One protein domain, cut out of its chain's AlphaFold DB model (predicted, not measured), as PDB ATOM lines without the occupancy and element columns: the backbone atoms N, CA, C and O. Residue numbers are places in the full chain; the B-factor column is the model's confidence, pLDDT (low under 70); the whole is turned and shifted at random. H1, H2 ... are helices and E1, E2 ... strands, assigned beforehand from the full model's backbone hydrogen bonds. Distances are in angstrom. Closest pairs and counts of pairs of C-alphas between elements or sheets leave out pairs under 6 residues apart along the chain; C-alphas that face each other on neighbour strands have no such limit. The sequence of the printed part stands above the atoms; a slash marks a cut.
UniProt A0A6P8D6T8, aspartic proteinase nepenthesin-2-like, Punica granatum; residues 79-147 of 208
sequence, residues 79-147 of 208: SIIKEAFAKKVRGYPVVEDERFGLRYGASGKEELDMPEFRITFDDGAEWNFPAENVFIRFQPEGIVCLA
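Overview. This is residues 79 to 147 of the 208 residues of the protein "aspartic proteinase nepenthesin-2-like" of Punica granatum (UniProt A0A6P8D6T8). Two small antiparallel pieces of sheet lie one beyond the other along a long axis: a three-stranded sheet, E1, E5 and E4, towards one end, and the hairpin of E2 and E3 reaching to the other. A single short helix, H1, lies beside them, grazing the three-stranded sheet and near E2, and long loops before and after E1 join the parts. The printed part has 69 residues, with one named helix and five named strands in the order H1, E1, E2, E3, E4, E5; the class is mixed, helices and strands, with under half of the residues in named elements. The larger sheet has the order E1, E5, E4. The whole is only just compact, close to loose, with a radius of gyration of the C-alphas of 12.9 A, and elongated, spanning 42 by 26 by 18 A.

Arrangement. In the larger sheet the inner strand is E5, residues 143 to 146. Its neighbour E1, residues 103 to 105, is an edge strand and antiparallel to it at 154 degrees; N 104 and O 144 are within hydrogen-bond range at 2.8 A. The other edge strand, E4, residues 135 to 138, forms a hairpin with E5, antiparallel at 155 degrees, with N 136 and O 145 at 2.8 A. Residues 94 to 95 make a short antiparallel pairing with residues 103 to 104 of E1. H1, residues 79 to 88, is only just on this sheet, with 5 pairs of C-alphas within 10 A; it only grazes it, with residues 82 to 86. Every O i to N i+4 pair of H1 is within hydrogen-bond range. E2, residues 117 to 120, and E3, residues 126 to 129, form the second hairpin, antiparallel at 164 degrees, with N 129 and O 117 at 2.8 A. H1 and E2 are near each other, while H1 and E3 are apart. E2 is apart from E1, E4 and E5, and E3 is apart from E1, E4 and E5.

Along the chain. E5 measures 10.1 A from its first to its last C-alpha and ends at C-alpha 146, (17.252, -24.880, -22.885). E4 measures 9.8 A and E1 7.0 A. E2 measures 10.0 A, from C-alpha 117 at (18.249, -22.992, -12.164), and E3 measures 9.7 A. H1 measures 14.4 A and begins at C-alpha 79, (22.375, -35.446, -17.756).

Size, cuts and confidence. The two C-alphas farthest apart, those of Asp 123 and Pro 140, are 42.4 A from each other. The printed part has no cut. The links H1 to E1, 14 residues, and E1 to E2, 11 residues, are long; those from E2 to E3, E3 to E4 and E4 to E5 are tight. The mean pLDDT of the printed part is 88.1, and residues 97 to 100 are under 70.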
ATOM      1  N   SER A  79      23.481 -34.496 -17.586       81.69
ATOM      2  CA  SER A  79      22.375 -35.446 -17.756       81.69
ATOM      3  C   SER A  79      21.299 -35.274 -16.679       81.69
ATOM      4  O   SER A  79      20.123 -35.125 -17.017       81.69
ATOM      5  N   ILE A  80      21.700 -35.183 -15.407       87.69
ATOM      6  CA  ILE A  80      20.796 -34.980 -14.265       87.69
ATOM      7  C   ILE A  80      20.076 -33.635 -14.389       87.69
ATOM      8  O   ILE A  80      18.858 -33.554 -14.210       87.69
ATOM      9  N   ILE A  81      20.808 -32.584 -14.768       88.25
ATOM     10  CA  ILE A  81      20.250 -31.238 -14.950       88.25
ATOM     11  C   ILE A  81      19.172 -31.241 -16.046       88.25
ATOM     12  O   ILE A  81      18.069 -30.730 -15.839       88.25
ATOM     13  N   LYS A  82      19.449 -31.855 -17.204       85.94
ATOM     14  CA  LYS A  82      18.478 -31.950 -18.308       85.94
ATOM     15  C   LYS A  82      17.224 -32.723 -17.901       85.94
ATOM     16  O   LYS A  82      16.115 -32.274 -18.195       85.94
ATOM     17  N   GLU A  83      17.374 -33.849 -17.210       87.44
ATOM     18  CA  GLU A  83      16.231 -34.625 -16.715       87.44
ATOM     19  C   GLU A  83      15.369 -33.835 -15.724       87.44
ATOM     20  O   GLU A  83      14.137 -33.915 -15.772       87.44
ATOM     21  N   ALA A  84      15.993 -33.045 -14.845       91.44
ATOM     22  CA  ALA A  84      15.275 -32.192 -13.905       91.44
ATOM     23  C   ALA A  84      14.407 -31.153 -14.637       91.44
ATOM     24  O   ALA A  84      13.231 -30.991 -14.297       91.44
ATOM     25  N   PHE A  85      14.930 -30.513 -15.689       91.44
ATOM     26  CA  PHE A  85      14.142 -29.589 -16.514       91.44
ATOM     27  C   PHE A  85      12.997 -30.281 -17.243       91.44
ATOM     28  O   PHE A  85      11.869 -29.792 -17.181       91.44
ATOM     29  N   ALA A  86      13.249 -31.438 -17.861       88.38
ATOM     30  CA  ALA A  86      12.212 -32.203 -18.554       88.38
ATOM     31  C   ALA A  86      11.043 -32.587 -17.624       88.38
ATOM     32  O   ALA A  86       9.893 -32.662 -18.058       88.38
ATOM     33  N   LYS A  87      11.313 -32.803 -16.327       90.38
ATOM     34  CA  LYS A  87      10.285 -33.100 -15.314       90.38
ATOM     35  C   LYS A  87       9.587 -31.851 -14.768       90.38
ATOM     36  O   LYS A  87       8.415 -31.949 -14.386       90.38
ATOM     37  N   LYS A  88      10.288 -30.718 -14.670       92.00
ATOM     38  CA  LYS A  88       9.793 -29.496 -14.013       92.00
ATOM     39  C   LYS A  88       9.048 -28.561 -14.966       92.00
ATOM     40  O   LYS A  88       8.072 -27.950 -14.547       92.00
ATOM     41  N   VAL A  89       9.462 -28.470 -16.229       91.62
ATOM     42  CA  VAL A  89       8.776 -27.642 -17.232       91.62
ATOM     43  C   VAL A  89       7.461 -28.321 -17.623       91.62
ATOM     44  O   VAL A  89       7.446 -29.450 -18.114       91.62
ATOM     45  N   ARG A  90       6.337 -27.642 -17.379       88.50
ATOM     46  CA  ARG A  90       4.978 -28.138 -17.648       88.50
ATOM     47  C   ARG A  90       4.187 -27.101 -18.437       88.50
ATOM     48  O   ARG A  90       4.482 -25.918 -18.382       88.50
ATOM     49  N   GLY A  91       3.173 -27.548 -19.179       88.75
ATOM     50  CA  GLY A  91       2.298 -26.643 -19.938       88.75
ATOM     51  C   GLY A  91       2.900 -26.099 -21.241       88.75
ATOM     52  O   GLY A  91       2.362 -25.139 -21.798       88.75
ATOM     53  N   TYR A  92       3.983 -26.711 -21.729       91.31
ATOM     54  CA  TYR A  92       4.583 -26.440 -23.034       91.31
ATOM     55  C   TYR A  92       4.862 -27.774 -23.743       91.31
ATOM     56  O   TYR A  92       5.445 -28.665 -23.115       91.31
ATOM     57  N   PRO A  93       4.453 -27.958 -25.010       90.50
ATOM     58  CA  PRO A  93       4.811 -29.149 -25.772       90.50
ATOM     59  C   PRO A  93       6.329 -29.218 -25.966       90.50
ATOM     60  O   PRO A  93       6.956 -28.216 -26.310       90.50
ATOM     61  N   VAL A  94       6.913 -30.398 -25.753       88.81
ATOM     62  CA  VAL A  94       8.328 -30.644 -26.054       88.81
ATOM     63  C   VAL A  94       8.495 -30.725 -27.568       88.81
ATOM     64  O   VAL A  94       7.720 -31.399 -28.245       88.81
ATOM     65  N   VAL A  95       9.498 -30.028 -28.093       86.25
ATOM     66  CA  VAL A  95       9.885 -30.084 -29.505       86.25
ATOM     67  C   VAL A  95      11.167 -30.900 -29.589       86.25
ATOM     68  O   VAL A  95      12.196 -30.489 -29.051       86.25
ATOM     69  N   GLU A  96      11.098 -32.073 -30.214       71.12
ATOM     70  CA  GLU A  96      12.253 -32.960 -30.349       71.12
ATOM     71  C   GLU A  96      13.305 -32.356 -31.292       71.12
ATOM     72  O   GLU A  96      12.999 -31.909 -32.397       71.12
ATOM     73  N   ASP A  97      14.558 -32.346 -30.844       68.62
ATOM     74  CA  ASP A  97      15.733 -32.095 -31.673       68.62
ATOM     75  C   ASP A  97      16.898 -32.911 -31.100       68.62
ATOM     76  O   ASP A  97      17.235 -32.787 -29.925       68.62
ATOM     77  N   GLU A  98      17.488 -33.782 -31.917       61.91
ATOM     78  CA  GLU A  98      18.589 -34.657 -31.499       61.91
ATOM     79  C   GLU A  98      19.940 -33.924 -31.408       61.91
ATOM     80  O   GLU A  98      20.843 -34.377 -30.702       61.91
ATOM     81  N   ARG A  99      20.096 -32.794 -32.112       63.09
ATOM     82  CA  ARG A  99      21.337 -32.001 -32.180       63.09
ATOM     83  C   ARG A  99      21.391 -30.886 -31.147       63.09
ATOM     84  O   ARG A  99      22.476 -30.518 -30.700       63.09
ATOM     85  N   PHE A 100      20.249 -30.318 -30.792       60.78
ATOM     86  CA  PHE A 100      20.159 -29.196 -29.865       60.78
ATOM     87  C   PHE A 100      19.483 -29.626 -28.555       60.78
ATOM     88  O   PHE A 100      18.827 -30.654 -28.486       60.78
ATOM     89  N   GLY A 101      19.704 -28.877 -27.471       72.94
ATOM     90  CA  GLY A 101      19.151 -29.188 -26.145       72.94
ATOM     91  C   GLY A 101      17.614 -29.264 -26.106       72.94
ATOM     92  O   GLY A 101      16.937 -29.089 -27.111       72.94
ATOM     93  N   LEU A 102      17.047 -29.500 -24.918       86.69
ATOM     94  CA  LEU A 102      15.589 -29.576 -24.728       86.69
ATOM     95  C   LEU A 102      14.891 -28.302 -25.234       86.69
ATOM     96  O   LEU A 102      15.288 -27.198 -24.855       86.69
ATOM     97  N   ARG A 103      13.840 -28.445 -26.048       90.25
ATOM     98  CA  ARG A 103      13.055 -27.321 -26.577       90.25
ATOM     99  C   ARG A 103      11.579 -27.439 -26.237       90.25
ATOM    100  O   ARG A 103      11.039 -28.538 -26.134       90.25
ATOM    101  N   TYR A 104      10.927 -26.289 -26.127       91.81
ATOM    102  CA  TYR A 104       9.535 -26.151 -25.728       91.81
ATOM    103  C   TYR A 104       8.799 -25.195 -26.671       91.81
ATOM    104  O   TYR A 104       9.302 -24.115 -26.989       91.81
ATOM    105  N   GLY A 105       7.600 -25.576 -27.105       92.25
ATOM    106  CA  GLY A 105       6.707 -24.702 -27.861       92.25
ATOM    107  C   GLY A 105       5.991 -23.717 -26.937       92.25
ATOM    108  O   GLY A 105       5.343 -24.109 -25.972       92.25
ATOM    109  N   ALA A 106       6.094 -22.432 -27.239       91.69
ATOM    110  CA  ALA A 106       5.539 -21.318 -26.477       91.69
ATOM    111  C   ALA A 106       4.912 -20.239 -27.385       91.69
ATOM    112  O   ALA A 106       4.860 -19.058 -27.032       91.69
ATOM    113  N   SER A 107       4.446 -20.631 -28.573       87.31
ATOM    114  CA  SER A 107       3.776 -19.736 -29.516       87.31
ATOM    115  C   SER A 107       2.543 -19.091 -28.871       87.31
ATOM    116  O   SER A 107       1.751 -19.759 -28.208       87.31
ATOM    117  N   GLY A 108       2.396 -17.775 -29.042       82.94
ATOM    118  CA  GLY A 108       1.273 -17.005 -28.494       82.94
ATOM    119  C   GLY A 108       1.332 -16.705 -26.989       82.94
ATOM    120  O   GLY A 108       0.422 -16.056 -26.484       82.94
ATOM    121  N   LYS A 109       2.375 -17.132 -26.262       84.06
ATOM    122  CA  LYS A 109       2.563 -16.772 -24.845       84.06
ATOM    123  C   LYS A 109       3.469 -15.554 -24.715       84.06
ATOM    124  O   LYS A 109       4.632 -15.622 -25.098       84.06
ATOM    125  N   GLU A 110       2.969 -14.438 -24.192       78.88
ATOM    126  CA  GLU A 110       3.795 -13.242 -23.959       78.88
ATOM    127  C   GLU A 110       4.755 -13.450 -22.787       78.88
ATOM    128  O   GLU A 110       5.963 -13.253 -22.943       78.88
ATOM    129  N   GLU A 111       4.232 -13.964 -21.676       84.19
ATOM    130  CA  GLU A 111       4.976 -14.303 -20.467       84.19
ATOM    131  C   GLU A 111       5.210 -15.817 -20.372       84.19
ATOM    132  O   GLU A 111       4.337 -16.629 -20.700       84.19
ATOM    133  N   LEU A 112       6.420 -16.198 -19.961       87.38
ATOM    134  CA  LEU A 112       6.837 -17.589 -19.844       87.38
ATOM    135  C   LEU A 112       7.079 -17.932 -18.377       87.38
ATOM    136  O   LEU A 112       8.016 -17.426 -17.771       87.38
ATOM    137  N   ASP A 113       6.280 -18.850 -17.846       90.69
ATOM    138  CA  ASP A 113       6.552 -19.508 -16.568       90.69
ATOM    139  C   ASP A 113       7.619 -20.595 -16.776       90.69
ATOM    140  O   ASP A 113       7.309 -21.734 -17.143       90.69
ATOM    141  N   MET A 114       8.889 -20.196 -16.669       92.12
ATOM    142  CA  MET A 114      10.055 -21.069 -16.811       92.12
ATOM    143  C   MET A 114      10.790 -21.172 -15.472       92.12
ATOM    144  O   MET A 114      10.993 -20.159 -14.804       92.12
ATOM    145  N   PRO A 115      11.227 -22.375 -15.069       93.44
ATOM    146  CA  PRO A 115      11.870 -22.560 -13.778       93.44
ATOM    147  C   PRO A 115      13.262 -21.922 -13.739       93.44
ATOM    148  O   PRO A 115      14.035 -22.028 -14.689       93.44
ATOM    149  N   GLU A 116      13.620 -21.355 -12.592       91.56
ATOM    150  CA  GLU A 116      15.002 -20.972 -12.297       91.56
ATOM    151  C   GLU A 116      15.905 -22.202 -12.123       91.56
ATOM    152  O   GLU A 116      15.448 -23.305 -11.783       91.56
ATOM    153  N   PHE A 117      17.204 -21.989 -12.329       93.69
ATOM    154  CA  PHE A 117      18.249 -22.992 -12.164       93.69
ATOM    155  C   PHE A 117      19.164 -22.622 -11.003       93.69
ATOM    156  O   PHE A 117      19.489 -21.456 -10.807       93.69
ATOM    157  N   ARG A 118      19.627 -23.617 -10.255       94.69
ATOM    158  CA  ARG A 118      20.590 -23.422  -9.175       94.69
ATOM    159  C   ARG A 118      21.668 -24.481  -9.266       94.69
ATOM    160  O   ARG A 118      21.353 -25.658  -9.429       94.69
ATOM    161  N   ILE A 119      22.913 -24.054  -9.100       94.25
ATOM    162  CA  ILE A 119      24.030 -24.941  -8.793       94.25
ATOM    163  C   ILE A 119      24.323 -24.803  -7.304       94.25
ATOM    164  O   ILE A 119      24.534 -23.692  -6.819       94.25
ATOM    165  N   THR A 120      24.331 -25.928  -6.602       94.75
ATOM    166  CA  THR A 120      24.835 -26.023  -5.234       94.75
ATOM    167  C   THR A 120      26.192 -26.708  -5.300       94.75
ATOM    168  O   THR A 120      26.294 -27.820  -5.818       94.75
ATOM    169  N   PHE A 121      27.229 -26.019  -4.836       94.56
ATOM    170  CA  PHE A 121      28.596 -26.528  -4.808       94.56
ATOM    171  C   PHE A 121      28.835 -27.393  -3.562       94.56
ATOM    172  O   PHE A 121      28.053 -27.373  -2.608       94.56
ATOM    173  N   ASP A 122      29.922 -28.163  -3.567       92.00
ATOM    174  CA  ASP A 122      30.305 -29.071  -2.477       92.00
ATOM    175  C   ASP A 122      30.624 -28.343  -1.160       92.00
ATOM    176  O   ASP A 122      30.387 -28.878  -0.076       92.00
ATOM    177  N   ASP A 123      31.096 -27.100  -1.252       93.75
ATOM    178  CA  ASP A 123      31.310 -26.192  -0.125       93.75
ATOM    179  C   ASP A 123      30.038 -25.466   0.350       93.75
ATOM    180  O   ASP A 123      30.096 -24.631   1.256       93.75
ATOM    181  N   GLY A 124      28.876 -25.812  -0.210       94.56
ATOM    182  CA  GLY A 124      27.569 -25.281   0.179       94.56
ATOM    183  C   GLY A 124      27.236 -23.923  -0.433       94.56
ATOM    184  O   GLY A 124      26.151 -23.396  -0.179       94.56
ATOM    185  N   ALA A 125      28.125 -23.352  -1.249       96.69
ATOM    186  CA  ALA A 125      27.812 -22.151  -2.004       96.69
ATOM    187  C   ALA A 125      26.699 -22.427  -3.027       96.69
ATOM    188  O   ALA A 125      26.625 -23.499  -3.627       96.69
ATOM    189  N   GLU A 126      25.838 -21.438  -3.257       96.25
ATOM    190  CA  GLU A 126      24.728 -21.553  -4.202       96.25
ATOM    191  C   GLU A 126      24.800 -20.451  -5.254       96.25
ATOM    192  O   GLU A 126      24.772 -19.261  -4.920       96.25
ATOM    193  N   TRP A 127      24.835 -20.844  -6.527       96.50
ATOM    194  CA  TRP A 127      24.703 -19.930  -7.658       96.50
ATOM    195  C   TRP A 127      23.333 -20.100  -8.303       96.50
ATOM    196  O   TRP A 127      23.027 -21.129  -8.906       96.50
ATOM    197  N   ASN A 128      22.503 -19.070  -8.151       96.00
ATOM    198  CA  ASN A 128      21.164 -18.996  -8.720       96.00
ATOM    199  C   ASN A 128      21.212 -18.320 -10.090       96.00
ATOM    200  O   ASN A 128      21.684 -17.190 -10.199       96.00
ATOM    201  N   PHE A 129      20.700 -19.000 -11.109       95.12
ATOM    202  CA  PHE A 129      20.583 -18.529 -12.481       95.12
ATOM    203  C   PHE A 129      19.098 -18.312 -12.812       95.12
ATOM    204  O   PHE A 129      18.334 -19.284 -12.895       95.12
ATOM    205  N   PRO A 130      18.683 -17.054 -13.020       94.44
ATOM    206  CA  PRO A 130      17.357 -16.729 -13.529       94.44
ATOM    207  C   PRO A 130      17.050 -17.428 -14.862       94.44
ATOM    208  O   PRO A 130      17.952 -17.811 -15.612       94.44
ATOM    209  N   ALA A 131      15.764 -17.559 -15.200       92.81
ATOM    210  CA  ALA A 131      15.336 -18.224 -16.435       92.81
ATOM    211  C   ALA A 131      15.978 -17.612 -17.699       92.81
ATOM    212  O   ALA A 131      16.314 -18.338 -18.633       92.81
ATOM    213  N   GLU A 132      16.239 -16.301 -17.710       90.00
ATOM    214  CA  GLU A 132      16.902 -15.596 -18.819       90.00
ATOM    215  C   GLU A 132      18.362 -16.016 -19.062       90.00
ATOM    216  O   GLU A 132      18.897 -15.746 -20.137       90.00
ATOM    217  N   ASN A 133      19.014 -16.661 -18.090       92.25
ATOM    218  CA  ASN A 133      20.376 -17.199 -18.197       92.25
ATOM    219  C   ASN A 133      20.397 -18.660 -18.673       92.25
ATOM    220  O   ASN A 133      21.462 -19.228 -18.920       92.25
ATOM    221  N   VAL A 134      19.226 -19.291 -18.782       92.62
ATOM    222  CA  VAL A 134      19.088 -20.737 -18.998       92.62
ATOM    223  C   VAL A 134      18.205 -21.049 -20.202       92.62
ATOM    224  O   VAL A 134      18.408 -22.072 -20.852       92.62
ATOM    225  N   PHE A 135      17.271 -20.164 -20.551       91.88
ATOM    226  CA  PHE A 135      16.329 -20.343 -21.650       91.88
ATOM    227  C   PHE A 135      16.469 -19.250 -22.707       91.88
ATOM    228  O   PHE A 135      16.328 -18.064 -22.420       91.88
ATOM    229  N   ILE A 136      16.664 -19.665 -23.959       89.19
ATOM    230  CA  ILE A 136      16.698 -18.778 -25.124       89.19
ATOM    231  C   ILE A 136      15.341 -18.834 -25.815       89.19
ATOM    232  O   ILE A 136      14.901 -19.905 -26.232       89.19
ATOM    233  N   ARG A 137      14.694 -17.681 -25.978       88.19
ATOM    234  CA  ARG A 137      13.438 -17.560 -26.721       88.19
ATOM    235  C   ARG A 137      13.706 -17.107 -28.155       88.19
ATOM    236  O   ARG A 137      14.288 -16.049 -28.368       88.19
ATOM    237  N   PHE A 138      13.217 -17.879 -29.116       86.94
ATOM    238  CA  PHE A 138      13.223 -17.552 -30.538       86.94
ATOM    239  C   PHE A 138      11.854 -17.000 -30.942       86.94
ATOM    240  O   PHE A 138      10.812 -17.628 -30.720       86.94
ATOM    241  N   GLN A 139      11.869 -15.783 -31.479       81.88
ATOM    242  CA  GLN A 139      10.710 -15.122 -32.068       81.88
ATOM    243  C   GLN A 139      10.982 -14.887 -33.559       81.88
ATOM    244  O   GLN A 139      12.107 -14.506 -33.895       81.88
ATOM    245  N   PRO A 140       9.963 -15.020 -34.430       83.31
ATOM    246  CA  PRO A 140       8.533 -15.193 -34.128       83.31
ATOM    247  C   PRO A 140       8.067 -16.647 -33.920       83.31
ATOM    248  O   PRO A 140       6.888 -16.865 -33.655       83.31
ATOM    249  N   GLU A 141       8.953 -17.639 -34.012       83.56
ATOM    250  CA  GLU A 141       8.604 -19.070 -33.987       83.56
ATOM    251  C   GLU A 141       7.912 -19.488 -32.678       83.56
ATOM    252  O   GLU A 141       7.142 -20.449 -32.639       83.56
ATOM    253  N   GLY A 142       8.163 -18.749 -31.595       88.69
ATOM    254  CA  GLY A 142       7.623 -19.062 -30.279       88.69
ATOM    255  C   GLY A 142       8.259 -20.321 -29.709       88.69
ATOM    256  O   GLY A 142       7.590 -21.074 -29.016       88.69
ATOM    257  N   ILE A 143       9.532 -20.570 -30.011       90.44
ATOM    258  CA  ILE A 143      10.286 -21.706 -29.481       90.44
ATOM    259  C   ILE A 143      11.160 -21.230 -28.330       90.44
ATOM    260  O   ILE A 143      11.805 -20.185 -28.414       90.44
ATOM    261  N   VAL A 144      11.201 -22.006 -27.254       91.75
ATOM    262  CA  VAL A 144      12.076 -21.767 -26.107       91.75
ATOM    263  C   VAL A 144      13.046 -22.931 -25.980       91.75
ATOM    264  O   VAL A 144      12.634 -24.081 -25.859       91.75
ATOM    265  N   CYS A 145      14.338 -22.636 -26.007       90.50
ATOM    266  CA  CYS A 145      15.415 -23.616 -25.967       90.50
ATOM    267  C   CYS A 145      16.121 -23.570 -24.615       90.50
ATOM    268  O   CYS A 145      16.545 -22.503 -24.177       90.50
ATOM    269  N   LEU A 146      16.324 -24.730 -23.997       91.00
ATOM    270  CA  LEU A 146      17.252 -24.880 -22.885       91.00
ATOM    271  C   LEU A 146      18.686 -24.686 -23.405       91.00
ATOM    272  O   LEU A 146      19.165 -25.465 -24.232       91.00
ATOM    273  N   ALA A 147      19.385 -23.676 -22.894       89.88
ATOM    274  CA  ALA A 147      20.758 -23.317 -23.250       89.88
ATOM    275  C   ALA A 147      21.804 -24.230 -22.577       89.88
ATOM    276  O   ALA A 147      22.853 -23.768 -22.134       89.88
TER     277      ALA A 147